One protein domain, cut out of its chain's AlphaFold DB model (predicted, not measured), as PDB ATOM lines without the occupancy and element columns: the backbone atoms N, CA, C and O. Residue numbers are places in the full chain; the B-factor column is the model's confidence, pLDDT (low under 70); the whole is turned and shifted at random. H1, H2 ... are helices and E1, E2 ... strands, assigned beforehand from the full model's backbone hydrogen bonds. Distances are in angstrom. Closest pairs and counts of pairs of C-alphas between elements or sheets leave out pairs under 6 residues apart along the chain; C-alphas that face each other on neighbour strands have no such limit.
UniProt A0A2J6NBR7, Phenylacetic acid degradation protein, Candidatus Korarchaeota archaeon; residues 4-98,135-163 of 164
ATOM      1  N   ASP A   4     108.406 151.213 170.751       93.44
ATOM      2  CA  ASP A   4     108.583 151.143 169.303       93.44
ATOM      3  C   ASP A   4     108.826 152.524 168.680       93.44
ATOM      4  O   ASP A   4     109.737 152.694 167.865       93.44
ATOM      5  N   ASP A   5     108.049 153.525 169.104       94.12
ATOM      6  CA  ASP A   5     108.217 154.912 168.668       94.12
ATOM      7  C   ASP A   5     109.585 155.455 169.092       94.12
ATOM      8  O   ASP A   5     110.276 156.111 168.309       94.12
ATOM      9  N   PHE A   6     109.997 155.159 170.330       94.69
ATOM     10  CA  PHE A   6     111.271 155.613 170.880       94.69
ATOM     11  C   PHE A   6     112.468 155.046 170.106       94.69
ATOM     12  O   PHE A   6     113.415 155.774 169.783       94.69
ATOM     13  N   VAL A   7     112.421 153.751 169.779       94.75
ATOM     14  CA  VAL A   7     113.463 153.066 169.004       94.75
ATOM     15  C   VAL A   7     113.545 153.639 167.586       94.75
ATOM     16  O   VAL A   7     114.641 153.963 167.121       94.75
ATOM     17  N   LYS A   8     112.394 153.824 166.923       93.12
ATOM     18  CA  LYS A   8     112.295 154.337 165.544       93.12
ATOM     19  C   LYS A   8     112.615 155.829 165.418       93.12
ATOM     20  O   LYS A   8     112.899 156.297 164.315       93.12
ATOM     21  N   LYS A   9     112.594 156.587 166.518       92.19
ATOM     22  CA  LYS A   9     112.950 158.011 166.543       92.19
ATOM     23  C   LYS A   9     114.353 158.223 165.965       92.19
ATOM     24  O   LYS A   9     115.340 157.696 166.496       92.19
ATOM     25  N   ASN A  10     114.433 159.027 164.902       86.50
ATOM     26  CA  ASN A  10     115.703 159.464 164.326       86.50
ATOM     27  C   ASN A  10     116.522 160.215 165.377       86.50
ATOM     28  O   ASN A  10     116.002 161.057 166.107       86.50
ATOM     29  N   ASP A  11     117.800 159.876 165.445       85.81
ATOM     30  CA  ASP A  11     118.755 160.379 166.423       85.81
ATOM     31  C   ASP A  11     120.158 160.301 165.810       85.81
ATOM     32  O   ASP A  11     120.320 159.793 164.695       85.81
ATOM     33  N   ILE A  12     121.168 160.774 166.534       92.56
ATOM     34  CA  ILE A  12     122.550 160.486 166.179       92.56
ATOM     35  C   ILE A  12     122.751 158.969 166.179       92.56
ATOM     36  O   ILE A  12     122.445 158.272 167.144       92.56
ATOM     37  N   PHE A  13     123.240 158.462 165.060       96.56
ATOM     38  CA  PHE A  13     123.626 157.076 164.886       96.56
ATOM     39  C   PHE A  13     124.861 157.074 164.004       96.56
ATOM     40  O   PHE A  13     124.841 157.636 162.909       96.56
ATOM     41  N   ASP A  14     125.931 156.477 164.504       97.88
ATOM     42  CA  ASP A  14     127.170 156.326 163.759       97.88
ATOM     43  C   ASP A  14     127.956 155.145 164.321       97.88
ATOM     44  O   ASP A  14     127.842 154.815 165.503       97.88
ATOM     45  N   TYR A  15     128.783 154.519 163.492       98.44
ATOM     46  CA  TYR A  15     129.737 153.534 163.968       98.44
ATOM     47  C   TYR A  15     131.053 153.634 163.205       98.44
ATOM     48  O   TYR A  15     131.104 153.880 162.002       98.44
ATOM     49  N   THR A  16     132.151 153.402 163.917       98.44
ATOM     50  CA  THR A  16     133.495 153.410 163.342       98.44
ATOM     51  C   THR A  16     134.168 152.070 163.581       98.44
ATOM     52  O   THR A  16     134.306 151.629 164.721       98.44
ATOM     53  N   VAL A  17     134.645 151.438 162.509       97.50
ATOM     54  CA  VAL A  17     135.537 150.279 162.616       97.50
ATOM     55  C   VAL A  17     136.891 150.760 163.131       97.50
ATOM     56  O   VAL A  17     137.520 151.615 162.511       97.50
ATOM     57  N   ARG A  18     137.332 150.233 164.275       94.94
ATOM     58  CA  ARG A  18     138.597 150.636 164.906       94.94
ATOM     59  C   ARG A  18     139.744 149.728 164.517       94.94
ATOM     60  O   ARG A  18     140.803 150.210 164.135       94.94
ATOM     61  N   GLU A  19     139.524 148.424 164.602       91.75
ATOM     62  CA  GLU A  19     140.542 147.433 164.285       91.75
ATOM     63  C   GLU A  19     139.919 146.091 163.907       91.75
ATOM     64  O   GLU A  19     138.776 145.776 164.250       91.75
ATOM     65  N   THR A  20     140.691 145.291 163.181       92.19
ATOM     66  CA  THR A  20     140.344 143.916 162.832       92.19
ATOM     67  C   THR A  20     141.576 143.048 163.020       92.19
ATOM     68  O   THR A  20     142.616 143.300 162.414       92.19
ATOM     69  N   ILE A  21     141.456 142.025 163.861       88.88
ATOM     70  CA  ILE A  21     142.506 141.054 164.148       88.88
ATOM     71  C   ILE A  21     141.934 139.674 163.839       88.88
ATOM     72  O   ILE A  21     141.152 139.129 164.615       88.88
ATOM     73  N   ARG A  22     142.351 139.098 162.706       89.19
ATOM     74  CA  ARG A  22     141.855 137.805 162.206       89.19
ATOM     75  C   ARG A  22     140.325 137.806 162.058       89.19
ATOM     76  O   ARG A  22     139.801 138.543 161.231       89.19
ATOM     77  N   ASP A  23     139.644 136.984 162.845       92.00
ATOM     78  CA  ASP A  23     138.200 136.770 162.884       92.00
ATOM     79  C   ASP A  23     137.447 137.843 163.687       92.00
ATOM     80  O   ASP A  23     136.223 137.925 163.610       92.00
ATOM     81  N   LEU A  24     138.164 138.669 164.451       93.19
ATOM     82  CA  LEU A  24     137.591 139.607 165.407       93.19
ATOM     83  C   LEU A  24     137.706 141.051 164.909       93.19
ATOM     84  O   LEU A  24     138.803 141.562 164.691       93.19
ATOM     85  N   THR A  25     136.576 141.738 164.778       95.19
ATOM     86  CA  THR A  25     136.510 143.174 164.469       95.19
ATOM     87  C   THR A  25     135.966 143.943 165.661       95.19
ATOM     88  O   THR A  25     134.920 143.577 166.186       95.19
ATOM     89  N   ARG A  26     136.613 145.045 166.054       95.50
ATOM     90  CA  ARG A  26     136.043 145.996 167.019       95.50
ATOM     91  C   ARG A  26     135.473 147.203 166.293       95.50
ATOM     92  O   ARG A  26     136.172 147.854 165.509       95.50
ATOM     93  N   ILE A  27     134.227 147.530 166.610       97.25
ATOM     94  CA  ILE A  27     133.590 148.782 166.220       97.25
ATOM     95  C   ILE A  27     133.219 149.582 167.470       97.25
ATOM     96  O   ILE A  27     132.879 149.025 168.514       97.25
ATOM     97  N   GLU A  28     133.296 150.901 167.356       97.81
ATOM     98  CA  GLU A  28     132.700 151.825 168.319       97.81
ATOM     99  C   GLU A  28     131.382 152.329 167.749       97.81
ATOM    100  O   GLU A  28     131.339 152.745 166.591       97.81
ATOM    101  N   LEU A  29     130.328 152.281 168.556       98.56
ATOM    102  CA  LEU A  29     128.963 152.618 168.170       98.56
ATOM    103  C   LEU A  29     128.469 153.812 168.987       98.56
ATOM    104  O   LEU A  29     128.565 153.810 170.212       98.56
ATOM    105  N   ILE A  30     127.884 154.791 168.307       98.44
ATOM    106  CA  ILE A  30     127.017 155.814 168.889       98.44
ATOM    107  C   ILE A  30     125.578 155.434 168.548       98.44
ATOM    108  O   ILE A  30     125.218 155.359 167.374       98.44
ATOM    109  N   SER A  31     124.762 155.180 169.566       97.81
ATOM    110  CA  SER A  31     123.403 154.647 169.396       97.81
ATOM    111  C   SER A  31     122.311 155.722 169.474       97.81
ATOM    112  O   SER A  31     121.321 155.649 168.744       97.81
ATOM    113  N   GLN A  32     122.482 156.709 170.359       97.62
ATOM    114  CA  GLN A  32     121.516 157.788 170.590       97.62
ATOM    115  C   GLN A  32     122.083 158.929 171.457       97.62
ATOM    116  O   GLN A  32     123.171 158.818 172.035       97.62
ATOM    117  N   VAL A  33     121.290 159.993 171.631       96.50
ATOM    118  CA  VAL A  33     121.361 160.879 172.804       96.50
ATOM    119  C   VAL A  33     120.187 160.583 173.731       96.50
ATOM    120  O   VAL A  33     119.029 160.685 173.334       96.50
ATOM    121  N   TRP A  34     120.458 160.305 175.003       95.25
ATOM    122  CA  TRP A  34     119.411 160.160 176.015       95.25
ATOM    123  C   TRP A  34     119.670 161.082 177.201       95.25
ATOM    124  O   TRP A  34     120.769 161.118 177.752       95.25
ATOM    125  N   LYS A  35     118.653 161.888 177.541       93.31
ATOM    126  CA  LYS A  35     118.699 162.936 178.580       93.31
ATOM    127  C   LYS A  35     119.963 163.820 178.491       93.31
ATOM    128  O   LYS A  35     120.570 164.171 179.497       93.31
ATOM    129  N   GLY A  36     120.344 164.190 177.263       92.50
ATOM    130  CA  GLY A  36     121.487 165.066 176.972       92.50
ATOM    131  C   GLY A  36     122.856 164.376 176.929       92.50
ATOM    132  O   GLY A  36     123.855 165.049 176.699       92.50
ATOM    133  N   ILE A  37     122.915 163.054 177.114       94.12
ATOM    134  CA  ILE A  37     124.158 162.275 177.103       94.12
ATOM    135  C   ILE A  37     124.229 161.445 175.824       94.12
ATOM    136  O   ILE A  37     123.285 160.732 175.492       94.12
ATOM    137  N   THR A  38     125.353 161.519 175.112       96.81
ATOM    138  CA  THR A  38     125.643 160.641 173.970       96.81
ATOM    139  C   THR A  38     125.983 159.239 174.457       96.81
ATOM    140  O   THR A  38     126.967 159.071 175.176       96.81
ATOM    141  N   TRP A  39     125.214 158.245 174.022       97.56
ATOM    142  CA  TRP A  39     125.444 156.845 174.368       97.56
ATOM    143  C   TRP A  39     126.466 156.223 173.421       97.56
ATOM    144  O   TRP A  39     126.283 156.243 172.200       97.56
ATOM    145  N   LYS A  40     127.553 155.702 173.996       97.50
ATOM    146  CA  LYS A  40     128.662 155.074 173.270       97.50
ATOM    147  C   LYS A  40     128.858 153.639 173.731       97.50
ATOM    148  O   LYS A  40     128.871 153.387 174.930       97.50
ATOM    149  N   HIS A  41     129.087 152.743 172.781       97.56
ATOM    150  CA  HIS A  41     129.231 151.314 173.030       97.56
ATOM    151  C   HIS A  41     130.446 150.750 172.310       97.56
ATOM    152  O   HIS A  41     130.793 151.189 171.207       97.56
ATOM    153  N   THR A  42     131.040 149.716 172.896       96.56
ATOM    154  CA  THR A  42     131.926 148.815 172.158       96.56
ATOM    155  C   THR A  42     131.119 147.648 171.598       96.56
ATOM    156  O   THR A  42     130.351 147.019 172.323       96.56
ATOM    157  N   VAL A  43     131.321 147.323 170.319       97.19
ATOM    158  CA  VAL A  43     130.800 146.087 169.723       97.19
ATOM    159  C   VAL A  43     131.945 145.287 169.120       97.19
ATOM    160  O   VAL A  43     132.764 145.807 168.357       97.19
ATOM    161  N   LEU A  44     132.002 144.006 169.464       95.56
ATOM    162  CA  LEU A  44     132.964 143.059 168.921       95.56
ATOM    163  C   LEU A  44     132.260 142.089 167.990       95.56
ATOM    164  O   LEU A  44     131.317 141.426 168.393       95.56
ATOM    165  N   ILE A  45     132.727 141.979 166.756       97.25
ATOM    166  CA  ILE A  45     132.149 141.104 165.743       97.25
ATOM    167  C   ILE A  45     133.117 139.955 165.508       97.25
ATOM    168  O   ILE A  45     134.213 140.165 164.986       97.25
ATOM    169  N   VAL A  46     132.699 138.747 165.872       96.44
ATOM    170  CA  VAL A  46     133.362 137.502 165.498       96.44
ATOM    171  C   VAL A  46     132.755 137.000 164.199       96.44
ATOM    172  O   VAL A  46     131.551 136.758 164.104       96.44
ATOM    173  N   THR A  47     133.605 136.863 163.190       97.50
ATOM    174  CA  THR A  47     133.234 136.370 161.866       97.50
ATOM    175  C   THR A  47     133.748 134.942 161.707       97.50
ATOM    176  O   THR A  47     134.962 134.756 161.793       97.50
ATOM    177  N   PRO A  48     132.876 133.944 161.469       97.62
ATOM    178  CA  PRO A  48     133.330 132.575 161.276       97.62
ATOM    179  C   PRO A  48     134.136 132.426 159.984       97.62
ATOM    180  O   PRO A  48     134.010 133.227 159.053       97.62
ATOM    181  N   SER A  49     134.921 131.355 159.902       97.06
ATOM    182  CA  SER A  49     135.713 130.995 158.722       97.06
ATOM    183  C   SER A  49     134.880 130.880 157.436       97.06
ATOM    184  O   SER A  49     135.359 131.210 156.348       97.06
ATOM    185  N   SER A  50     133.619 130.462 157.561       96.81
ATOM    186  CA  SER A  50     132.623 130.472 156.495       96.81
ATOM    187  C   SER A  50     131.270 130.912 157.047       96.81
ATOM    188  O   SER A  50     130.773 130.343 158.017       96.81
ATOM    189  N   ILE A  51     130.666 131.922 156.420       97.62
ATOM    190  CA  ILE A  51     129.300 132.344 156.733       97.62
ATOM    191  C   ILE A  51     128.345 131.515 155.879       97.62
ATOM    192  O   ILE A  51     128.299 131.672 154.658       97.62
ATOM    193  N   THR A  52     127.591 130.633 156.527       97.31
ATOM    194  CA  THR A  52     126.595 129.751 155.893       97.31
ATOM    195  C   THR A  52     125.165 130.068 156.328       97.31
ATOM    196  O   THR A  52     124.216 129.527 155.762       97.31
ATOM    197  N   SER A  53     125.007 130.969 157.298       96.12
ATOM    198  CA  SER A  53     123.733 131.455 157.819       96.12
ATOM    199  C   SER A  53     123.462 132.888 157.364       96.12
ATOM    200  O   SER A  53     124.383 133.694 157.234       96.12
ATOM    201  N   ASP A  54     122.188 133.224 157.156       96.06
ATOM    202  CA  ASP A  54     121.742 134.610 156.973       96.06
ATOM    203  C   ASP A  54     121.294 135.266 158.291       96.06
ATOM    204  O   ASP A  54     120.812 136.397 158.288       96.06
ATOM    205  N   GLN A  55     121.468 134.581 159.421       97.56
ATOM    206  CA  GLN A  55     121.219 135.100 160.761       97.56
ATOM    207  C   GLN A  55     122.538 135.465 161.447       97.56
ATOM    208  O   GLN A  55     123.572 134.844 161.201       97.56
ATOM    209  N   ALA A  56     122.489 136.433 162.356       98.44
ATOM    210  CA  ALA A  56     123.570 136.708 163.298       98.44
ATOM    211  C   ALA A  56     123.100 136.516 164.746       98.44
ATOM    212  O   ALA A  56     121.905 136.531 165.047       98.44
ATOM    213  N   LEU A  57     124.045 136.344 165.665       98.44
ATOM    214  CA  LEU A  57     123.773 136.393 167.099       98.44
ATOM    215  C   LEU A  57     124.196 137.761 167.639       98.44
ATOM    216  O   LEU A  57     125.320 138.191 167.392       98.44
ATOM    217  N   LEU A  58     123.330 138.419 168.406       98.44
ATOM    218  CA  LEU A  58     123.703 139.535 169.268       98.44
ATOM    219  C   LEU A  58     123.775 139.036 170.713       98.44
ATOM    220  O   LEU A  58     122.776 138.586 171.272       98.44
ATOM    221  N   TYR A  59     124.954 139.128 171.315       96.88
ATOM    222  CA  TYR A  59     125.195 138.813 172.713       96.88
ATOM    223  C   TYR A  59     125.461 140.100 173.497       96.88
ATOM    224  O   TYR A  59     126.430 140.798 173.221       96.88
ATOM    225  N   ILE A  60     124.587 140.441 174.439       95.56
ATOM    226  CA  ILE A  60     124.693 141.656 175.257       95.56
ATOM    227  C   ILE A  60     125.348 141.288 176.592       95.56
ATOM    228  O   ILE A  60     124.883 140.383 177.280       95.56
ATOM    229  N   THR A  61     126.440 141.955 176.946       91.69
ATOM    230  CA  THR A  61     127.211 141.673 178.167       91.69
ATOM    231  C   THR A  61     127.632 142.985 178.839       91.69
ATOM    232  O   THR A  61     127.225 144.066 178.410       91.69
ATOM    233  N   GLY A  62     128.409 142.891 179.917       89.25
ATOM    234  CA  GLY A  62     128.765 144.018 180.779       89.25
ATOM    235  C   GLY A  62     129.653 145.092 180.129       89.25
ATOM    236  O   GLY A  62     129.651 145.338 178.924       89.25
ATOM    237  N   SER A  63     130.433 145.788 180.954       89.19
ATOM    238  CA  SER A  63     131.283 146.887 180.478       89.19
ATOM    239  C   SER A  63     132.547 146.396 179.772       89.19
ATOM    240  O   SER A  63     133.196 145.439 180.202       89.19
ATOM    241  N   TYR A  64     132.945 147.094 178.709       87.62
ATOM    242  CA  TYR A  64     134.168 146.762 177.987       87.62
ATOM    243  C   TYR A  64     135.412 147.246 178.744       87.62
ATOM    244  O   TYR A  64     135.572 148.428 179.039       87.62
ATOM    245  N   SER A  65     136.355 146.341 179.015       81.31
ATOM    246  CA  SER A  65     137.582 146.647 179.772       81.31
ATOM    247  C   SER A  65     138.706 147.285 178.939       81.31
ATOM    248  O   SER A  65     139.801 147.526 179.451       81.31
ATOM    249  N   GLY A  66     138.478 147.543 177.646       74.75
ATOM    250  CA  GLY A  66     139.449 148.208 176.772       74.75
ATOM    251  C   GLY A  66     140.512 147.292 176.162       74.75
ATOM    252  O   GLY A  66     141.224 147.718 175.255       74.75
ATOM    253  N   LYS A  67     140.641 146.042 176.618       65.94
ATOM    254  CA  LYS A  67     141.755 145.167 176.236       65.94
ATOM    255  C   LYS A  67     141.308 144.000 175.359       65.94
ATOM    256  O   LYS A  67     140.808 142.992 175.850       65.94
ATOM    257  N   LEU A  68     141.628 144.087 174.067       61.12
ATOM    258  CA  LEU A  68     141.540 142.964 173.122       61.12
ATOM    259  C   LEU A  68     142.446 141.783 173.500       61.12
ATOM    260  O   LEU A  68     142.204 140.655 173.096       61.12
ATOM    261  N   GLU A  69     143.484 142.000 174.302       51.47
ATOM    262  CA  GLU A  69     144.367 140.919 174.750       51.47
ATOM    263  C   GLU A  69     143.664 139.936 175.698       51.47
ATOM    264  O   GLU A  69     143.981 138.749 175.673       51.47
ATOM    265  N   TYR A  70     142.631 140.360 176.440       48.66
ATOM    266  CA  TYR A  70     141.801 139.431 177.229       48.66
ATOM    267  C   TYR A  70     141.014 138.468 176.327       48.66
ATOM    268  O   TYR A  70     140.682 137.361 176.730       48.66
ATOM    269  N   LEU A  71     140.813 138.863 175.072       50.12
ATOM    270  CA  LEU A  71     140.127 138.143 174.008       50.12
ATOM    271  C   LEU A  71     141.101 137.320 173.128       50.12
ATOM    272  O   LEU A  71     140.708 136.583 172.214       50.12
ATOM    273  N   SER A  72     142.402 137.387 173.415       49.88
ATOM    274  CA  SER A  72     143.390 136.491 172.818       49.88
ATOM    275  C   SER A  72     143.384 135.156 173.572       49.88
ATOM    276  O   SER A  72     143.955 135.041 174.642       49.88
ATOM    277  N   ASN A  73     142.667 134.154 173.048       51.47
ATOM    278  CA  ASN A  73     142.589 132.748 173.498       51.47
ATOM    279  C   ASN A  73     142.347 132.441 175.003       51.47
ATOM    280  O   ASN A  73     142.209 131.264 175.337       51.47
ATOM    281  N   GLN A  74     142.272 133.428 175.904       52.47
ATOM    282  CA  GLN A  74     142.285 133.228 177.360       52.47
ATOM    283  C   GLN A  74     140.988 133.636 178.076       52.47
ATOM    284  O   GLN A  74     140.750 133.153 179.180       52.47
ATOM    285  N   SER A  75     140.099 134.434 177.471       67.25
ATOM    286  CA  SER A  75     138.737 134.617 178.001       67.25
ATOM    287  C   SER A  75     137.840 133.439 177.609       67.25
ATOM    288  O   SER A  75     137.626 133.197 176.417       67.25
ATOM    289  N   GLY A  76     137.252 132.754 178.594       75.88
ATOM    290  CA  GLY A  76     136.263 131.695 178.350       75.88
ATOM    291  C   GLY A  76     135.057 132.175 177.532       75.88
ATOM    292  O   GLY A  76     134.589 131.455 176.656       75.88
ATOM    293  N   GLU A  77     134.619 133.417 177.748       81.12
ATOM    294  CA  GLU A  77     133.474 134.029 177.061       81.12
ATOM    295  C   GLU A  77     133.716 134.195 175.555       81.12
ATOM    296  O   GLU A  77     132.922 133.708 174.753       81.12
ATOM    297  N   LEU A  78     134.847 134.777 175.127       82.75
ATOM    298  CA  LEU A  78     135.111 134.890 173.688       82.75
ATOM    299  C   LEU A  78     135.365 133.542 173.022       82.75
ATOM    300  O   LEU A  78     134.984 133.356 171.871       82.75
ATOM    301  N   ASN A  79     136.005 132.600 173.717       87.00
ATOM    302  CA  ASN A  79     136.176 131.257 173.172       87.00
ATOM    303  C   ASN A  79     134.810 130.590 172.939       87.00
ATOM    304  O   ASN A  79     134.621 129.960 171.901       87.00
ATOM    305  N   ALA A  80     133.842 130.793 173.841       89.00
ATOM    306  CA  ALA A  80     132.467 130.348 173.642       89.00
ATOM    307  C   ALA A  80     131.801 131.067 172.457       89.00
ATOM    308  O   ALA A  80     131.228 130.408 171.595       89.00
ATOM    309  N   VAL A  81     131.937 132.392 172.353       91.75
ATOM    310  CA  VAL A  81     131.405 133.182 171.228       91.75
ATOM    311  C   VAL A  81     131.985 132.728 169.882       91.75
ATOM    312  O   VAL A  81     131.235 132.532 168.927       91.75
ATOM    313  N   ARG A  82     133.301 132.498 169.798       93.38
ATOM    314  CA  ARG A  82     133.973 131.945 168.609       93.38
ATOM    315  C   ARG A  82     133.471 130.557 168.264       93.38
ATOM    316  O   ARG A  82     133.170 130.285 167.108       93.38
ATOM    317  N   TRP A  83     133.358 129.691 169.266       94.38
ATOM    318  CA  TRP A  83     132.832 128.350 169.070       94.38
ATOM    319  C   TRP A  83     131.393 128.378 168.539       94.38
ATOM    320  O   TRP A  83     131.084 127.639 167.605       94.38
ATOM    321  N   ILE A  84     130.539 129.268 169.059       95.75
ATOM    322  CA  ILE A  84     129.174 129.473 168.552       95.75
ATOM    323  C   ILE A  84     129.211 129.960 167.101       95.75
ATOM    324  O   ILE A  84     128.517 129.388 166.261       95.75
ATOM    325  N   ALA A  85     130.027 130.973 166.792       97.38
ATOM    326  CA  ALA A  85     130.132 131.528 165.444       97.38
ATOM    327  C   ALA A  85     130.513 130.451 164.418       97.38
ATOM    328  O   ALA A  85     129.809 130.260 163.427       97.38
ATOM    329  N   GLU A  86     131.581 129.695 164.689       97.56
ATOM    330  CA  GLU A  86     132.060 128.630 163.800       97.56
ATOM    331  C   GLU A  86     131.052 127.481 163.680       97.56
ATOM    332  O   GLU A  86     130.771 127.017 162.580       97.56
ATOM    333  N   THR A  87     130.459 127.041 164.794       97.50
ATOM    334  CA  THR A  87     129.518 125.907 164.793       97.50
ATOM    335  C   THR A  87     128.228 126.233 164.043       97.50
ATOM    336  O   THR A  87     127.639 125.360 163.408       97.50
ATOM    337  N   THR A  88     127.774 127.485 164.112       97.38
ATOM    338  CA  THR A  88     126.525 127.932 163.477       97.38
ATOM    339  C   THR A  88     126.728 128.539 162.090       97.38
ATOM    340  O   THR A  88     125.742 128.848 161.423       97.38
ATOM    341  N   GLY A  89     127.977 128.775 161.670       97.88
ATOM    342  CA  GLY A  89     128.294 129.530 160.455       97.88
ATOM    343  C   GLY A  89     127.656 130.925 160.426       97.88
ATOM    344  O   GLY A  89     127.357 131.447 159.351       97.88
ATOM    345  N   SER A  90     127.397 131.501 161.603       98.19
ATOM    346  CA  SER A  90     126.724 132.788 161.789       98.19
ATOM    347  C   SER A  90     127.690 133.789 162.421       98.19
ATOM    348  O   SER A  90     128.399 133.432 163.365       98.19
ATOM    349  N   PRO A  91     127.728 135.054 161.971       98.38
ATOM    350  CA  PRO A  91     128.428 136.094 162.709       98.38
ATOM    351  C   PRO A  91     127.864 136.259 164.120       98.38
ATOM    352  O   PRO A  91     126.649 136.206 164.324       98.38
ATOM    353  N   VAL A  92     128.741 136.518 165.087       97.94
ATOM    354  CA  VAL A  92     128.340 136.840 166.459       97.94
ATOM    355  C   VAL A  92     128.857 138.222 166.825       97.94
ATOM    356  O   VAL A  92     130.058 138.477 166.771       97.94
ATOM    357  N   ALA A  93     127.951 139.117 167.203       97.81
ATOM    358  CA  ALA A  93     128.258 140.438 167.718       97.81
ATOM    359  C   ALA A  93     128.102 140.451 169.242       97.81
ATOM    360  O   ALA A  93     127.049 140.090 169.756       97.81
ATOM    361  N   VAL A  94     129.131 140.890 169.958       96.06
ATOM    362  CA  VAL A  94     129.109 141.102 171.405       96.06
ATOM    363  C   VAL A  94     128.983 142.596 171.668       96.06
ATOM    364  O   VAL A  94     129.880 143.357 171.303       96.06
ATOM    365  N   LEU A  95     127.865 143.011 172.254       97.06
ATOM    366  CA  LEU A  95     127.559 144.392 172.607       97.06
ATOM    367  C   LEU A  95     127.862 144.619 174.087       97.06
ATOM    368  O   LEU A  95     127.309 143.937 174.946       97.06
ATOM    369  N   PHE A  96     128.711 145.603 174.353       95.19
ATOM    370  CA  PHE A  96     129.074 146.043 175.693       95.19
ATOM    371  C   PHE A  96     128.412 147.380 176.024       95.19
ATOM    372  O   PHE A  96     127.895 148.087 175.152       95.19
ATOM    373  N   ASP A  97     128.519 147.765 177.294       95.31
ATOM    374  CA  ASP A  97     128.181 149.106 177.776       95.31
ATOM    375  C   ASP A  97     126.683 149.437 177.609       95.31
ATOM    376  O   ASP A  97     126.310 150.547 177.215       95.31
ATOM    377  N   VAL A  98     125.819 148.453 177.891       95.38
ATOM    378  CA  VAL A  98     124.360 148.607 177.995       95.38
ATOM    379  C   VAL A  98     123.927 148.203 179.411       95.38
ATOM    380  O   VAL A  98     124.027 147.023 179.725       95.38
ATOM    381  N   LYS A 135     117.004 150.449 172.434       97.81
ATOM    382  CA  LYS A 135     117.495 151.182 171.259       97.81
ATOM    383  C   LYS A 135     118.969 150.872 170.976       97.81
ATOM    384  O   LYS A 135     119.321 150.661 169.821       97.81
ATOM    385  N   SER A 136     119.796 150.732 172.012       98.06
ATOM    386  CA  SER A 136     121.212 150.356 171.877       98.06
ATOM    387  C   SER A 136     121.381 148.991 171.203       98.06
ATOM    388  O   SER A 136     122.190 148.859 170.287       98.06
ATOM    389  N   ALA A 137     120.574 147.998 171.595       98.19
ATOM    390  CA  ALA A 137     120.589 146.674 170.974       98.19
ATOM    391  C   ALA A 137     120.197 146.729 169.488       98.19
ATOM    392  O   ALA A 137     120.891 146.161 168.647       98.19
ATOM    393  N   VAL A 138     119.134 147.466 169.145       98.06
ATOM    394  CA  VAL A 138     118.692 147.636 167.749       98.06
ATOM    395  C   VAL A 138     119.756 148.350 166.914       98.06
ATOM    396  O   VAL A 138     120.105 147.884 165.834       98.06
ATOM    397  N   ARG A 139     120.363 149.422 167.435       98.44
ATOM    398  CA  ARG A 139     121.433 150.145 166.729       98.44
ATOM    399  C   ARG A 139     122.699 149.311 166.549       98.44
ATOM    400  O   ARG A 139     123.393 149.475 165.549       98.44
ATOM    401  N   ALA A 140     122.990 148.386 167.462       98.56
ATOM    402  CA  ALA A 140     124.056 147.414 167.255       98.56
ATOM    403  C   ALA A 140     123.734 146.454 166.098       98.56
ATOM    404  O   ALA A 140     124.609 146.197 165.271       98.56
ATOM    405  N   MET A 141     122.490 145.977 165.986       98.62
ATOM    406  CA  MET A 141     122.054 145.165 164.840       98.62
ATOM    407  C   MET A 141     122.155 145.945 163.526       98.62
ATOM    408  O   MET A 141     122.676 145.406 162.550       98.62
ATOM    409  N   ASP A 142     121.740 147.215 163.509       98.25
ATOM    410  CA  ASP A 142     121.860 148.090 162.335       98.25
ATOM    411  C   ASP A 142     123.327 148.233 161.895       98.25
ATOM    412  O   ASP A 142     123.656 148.023 160.729       98.25
ATOM    413  N   ALA A 143     124.230 148.537 162.836       98.56
ATOM    414  CA  ALA A 143     125.653 148.718 162.553       98.56
ATOM    415  C   ALA A 143     126.324 147.429 162.053       98.56
ATOM    416  O   ALA A 143     127.128 147.460 161.120       98.56
ATOM    417  N   VAL A 144     125.984 146.281 162.647       98.69
ATOM    418  CA  VAL A 144     126.499 144.971 162.221       98.69
ATOM    419  C   VAL A 144     125.946 144.596 160.844       98.69
ATOM    420  O   VAL A 144     126.704 144.134 159.991       98.69
ATOM    421  N   SER A 145     124.658 144.836 160.594       98.56
ATOM    422  CA  SER A 145     124.028 144.597 159.291       98.56
ATOM    423  C   SER A 145     124.680 145.438 158.199       98.56
ATOM    424  O   SER A 145     125.044 144.904 157.153       98.56
ATOM    425  N   ASP A 146     124.898 146.730 158.450       98.56
ATOM    426  CA  ASP A 146     125.572 147.626 157.507       98.56
ATOM    427  C   ASP A 146     127.042 147.226 157.285       98.56
ATOM    428  O   ASP A 146     127.515 147.170 156.146       98.56
ATOM    429  N   TYR A 147     127.759 146.843 158.350       98.44
ATOM    430  CA  TYR A 147     129.126 146.320 158.258       98.44
ATOM    431  C   TYR A 147     129.231 145.106 157.322       98.44
ATOM    432  O   TYR A 147     130.141 145.057 156.491       98.44
ATOM    433  N   PHE A 148     128.313 144.142 157.427       98.25
ATOM    434  CA  PHE A 148     128.296 142.964 156.556       98.25
ATOM    435  C   PHE A 148     127.759 143.269 155.155       98.25
ATOM    436  O   PHE A 148     128.312 142.763 154.174       98.25
ATOM    437  N   SER A 149     126.767 144.153 155.031       98.19
ATOM    438  CA  SER A 149     126.218 144.579 153.740       98.19
ATOM    439  C   SER A 149     127.292 145.211 152.852       98.19
ATOM    440  O   SER A 149     127.439 144.840 151.686       98.19
ATOM    441  N   LYS A 150     128.156 146.058 153.431       97.44
ATOM    442  CA  LYS A 150     129.339 146.631 152.757       97.44
ATOM    443  C   LYS A 150     130.340 145.580 152.261       97.44
ATOM    444  O   LYS A 150     131.168 145.884 151.405       97.44
ATOM    445  N   LYS A 151     130.270 144.351 152.776       95.44
ATOM    446  CA  LYS A 151     131.071 143.190 152.353       95.44
ATOM    447  C   LYS A 151     130.310 142.238 151.424       95.44
ATOM    448  O   LYS A 151     130.812 141.161 151.120       95.44
ATOM    449  N   GLY A 152     129.114 142.617 150.975       97.00
ATOM    450  CA  GLY A 152     128.263 141.800 150.113       97.00
ATOM    451  C   GLY A 152     127.524 140.673 150.839       97.00
ATOM    452  O   GLY A 152     127.012 139.771 150.182       97.00
ATOM    453  N   ILE A 153     127.462 140.702 152.175       97.00
ATOM    454  CA  ILE A 153     126.762 139.704 152.991       97.00
ATOM    455  C   ILE A 153     125.481 140.330 153.539       97.00
ATOM    456  O   ILE A 153     125.521 141.344 154.232       97.00
ATOM    457  N   SER A 154     124.337 139.716 153.246       97.06
ATOM    458  CA  SER A 154     123.037 140.179 153.736       97.06
ATOM    459  C   SER A 154     122.602 139.357 154.943       97.06
ATOM    460  O   SER A 154     122.197 138.205 154.788       97.06
ATOM    461  N   LEU A 155     122.620 139.970 156.126       97.62
ATOM    462  CA  LEU A 155     121.975 139.418 157.316       97.62
ATOM    463  C   LEU A 155     120.475 139.742 157.276       97.62
ATOM    464  O   LEU A 155     120.088 140.855 156.930       97.62
ATOM    465  N   LYS A 156     119.626 138.761 157.585       97.12
ATOM    466  CA  LYS A 156     118.158 138.867 157.550       97.12
ATOM    467  C   LYS A 156     117.510 138.858 158.927       97.12
ATOM    468  O   LYS A 156     116.325 139.162 159.031       97.12
ATOM    469  N   GLY A 157     118.247 138.490 159.966       96.62
ATOM    470  CA  GLY A 157     117.710 138.456 161.315       96.62
ATOM    471  C   GLY A 157     118.770 138.218 162.377       96.62
ATOM    472  O   GLY A 157     119.940 137.956 162.082       96.62
ATOM    473  N   TYR A 158     118.326 138.360 163.622       98.31
ATOM    474  CA  TYR A 158     119.163 138.270 164.804       98.31
ATOM    475  C   TYR A 158     118.515 137.373 165.850       98.31
ATOM    476  O   TYR A 158     117.336 137.523 166.166       98.31
ATOM    477  N   THR A 159     119.312 136.487 166.438       97.88
ATOM    478  CA  THR A 159     119.002 135.908 167.749       97.88
ATOM    479  C   THR A 159     119.679 136.757 168.817       97.88
ATOM    480  O   THR A 159     120.853 137.091 168.670       97.88
ATOM    481  N   VAL A 160     118.962 137.111 169.885       97.25
ATOM    482  CA  VAL A 160     119.487 137.965 170.963       97.25
ATOM    483  C   VAL A 160     119.569 137.180 172.262       97.25
ATOM    484  O   VAL A 160     118.628 136.480 172.629       97.25
ATOM    485  N   THR A 161     120.690 137.301 172.961       94.44
ATOM    486  CA  THR A 161     120.914 136.727 174.293       94.44
ATOM    487  C   THR A 161     121.850 137.633 175.094       94.44
ATOM    488  O   THR A 161     122.429 138.566 174.534       94.44
ATOM    489  N   GLY A 162     122.004 137.402 176.395       88.12
ATOM    490  CA  GLY A 162     122.889 138.207 177.226       88.12
ATOM    491  C   GLY A 162     123.291 137.548 178.537       88.12
ATOM    492  O   GLY A 162     122.711 136.540 178.942       88.12
ATOM    493  N   ALA A 163     124.322 138.111 179.164       75.88
ATOM    494  CA  ALA A 163     124.649 137.863 180.564       75.88
ATOM    495  C   ALA A 163     123.987 138.938 181.434       75.88
ATOM    496  O   ALA A 163     123.864 140.083 181.004       75.88
TER     497      ALA A 163
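Overview. This is residues 4 to 98 and 135 to 163 of the 164 residues of the protein "Phenylacetic acid degradation protein" of Candidatus Korarchaeota archaeon (UniProt A0A2J6NBR7). A strongly twisted sheet of six strands curls round one long helix, H4, on one face, while a second helix, H3, covers part of the other face, giving three layers with the sheet between. The short H1 sits at one end of H4, which it only just touches, and the four-residue H2 only grazes the sheet. The printed part has 124 residues with four named helices and six named strands, in the order H1 E1 E2 E3 E4 H2 H3 E5 H4 E6, and its class is mixed, helices and strands. The mixed sheet runs E1 E2 E3 E5 E4 E6. The whole is compact and rounded, with a radius of gyration of the C-alphas of 14.0 A and spans of 39 by 30 by 24 A.

Along the chain. The strands are E1, residues 14 to 21, 21.6 A long; E2, residues 24 to 34, 29.4 A; E3, residues 37 to 46, 28.9 A; E5, residues 92 to 95; E4, residues 55 to 60; and E6, residues 157 to 162, ending at C-alpha 162 (122.889, 138.207, 177.226). The helices are H4, residues 135 to 149, 20.7 A; H3, residues 76 to 88, 18.2 A; H2, residues 68 to 71; and H1, residues 4 to 8, beginning at C-alpha 4 (108.583, 151.143, 169.303).

Arrangement. E1, E2 and E3 form a meander, each strand the antiparallel neighbour of the one before, with two hairpins; N 16 and O 28 are 2.9 A apart, and N 27 and O 43 2.9 A. E5 is antiparallel to E3, with N 44 and O 94 at 2.9 A, and parallel to E4, with N 93 and O 57 at 2.8 A. E4 and the edge strand E6 are parallel, with N 58 and O 159 at 2.8 A. The closest C-alphas of H4 and E2 are those of Ser 136 and Ser 31, 5.4 A apart. On the opposite face, H3 has a height over the sheet of 9.3 A and runs along the strands, at 20 degrees to E5 on the local plane. E4, H2, H3 and E5 make a strand-helix-strand unit, two parallel neighbour strands with helices between, whose crossover is right-handed. H1 and H4 only just touch, with 3 pairs of C-alphas within 8 A, the closest being those of Val 7 and Lys 135 at 5.0 A. H3 and H4 are apart. In H1, H3 and H4 every O i to N i+4 pair is within hydrogen-bond range; H2 is too short for such a pair.

Size, cuts and confidence. The C-alphas of Gly 36 and Thr 87, the two farthest apart, are 41.8 A apart. Residues 99 to 134 are not printed, and C-alphas 98 and 135 are 10.0 A apart across this cut. Of the links that are printed whole, none is long. Mean pLDDT of the printed part is 92.0; residues 67 to 75 are under 70.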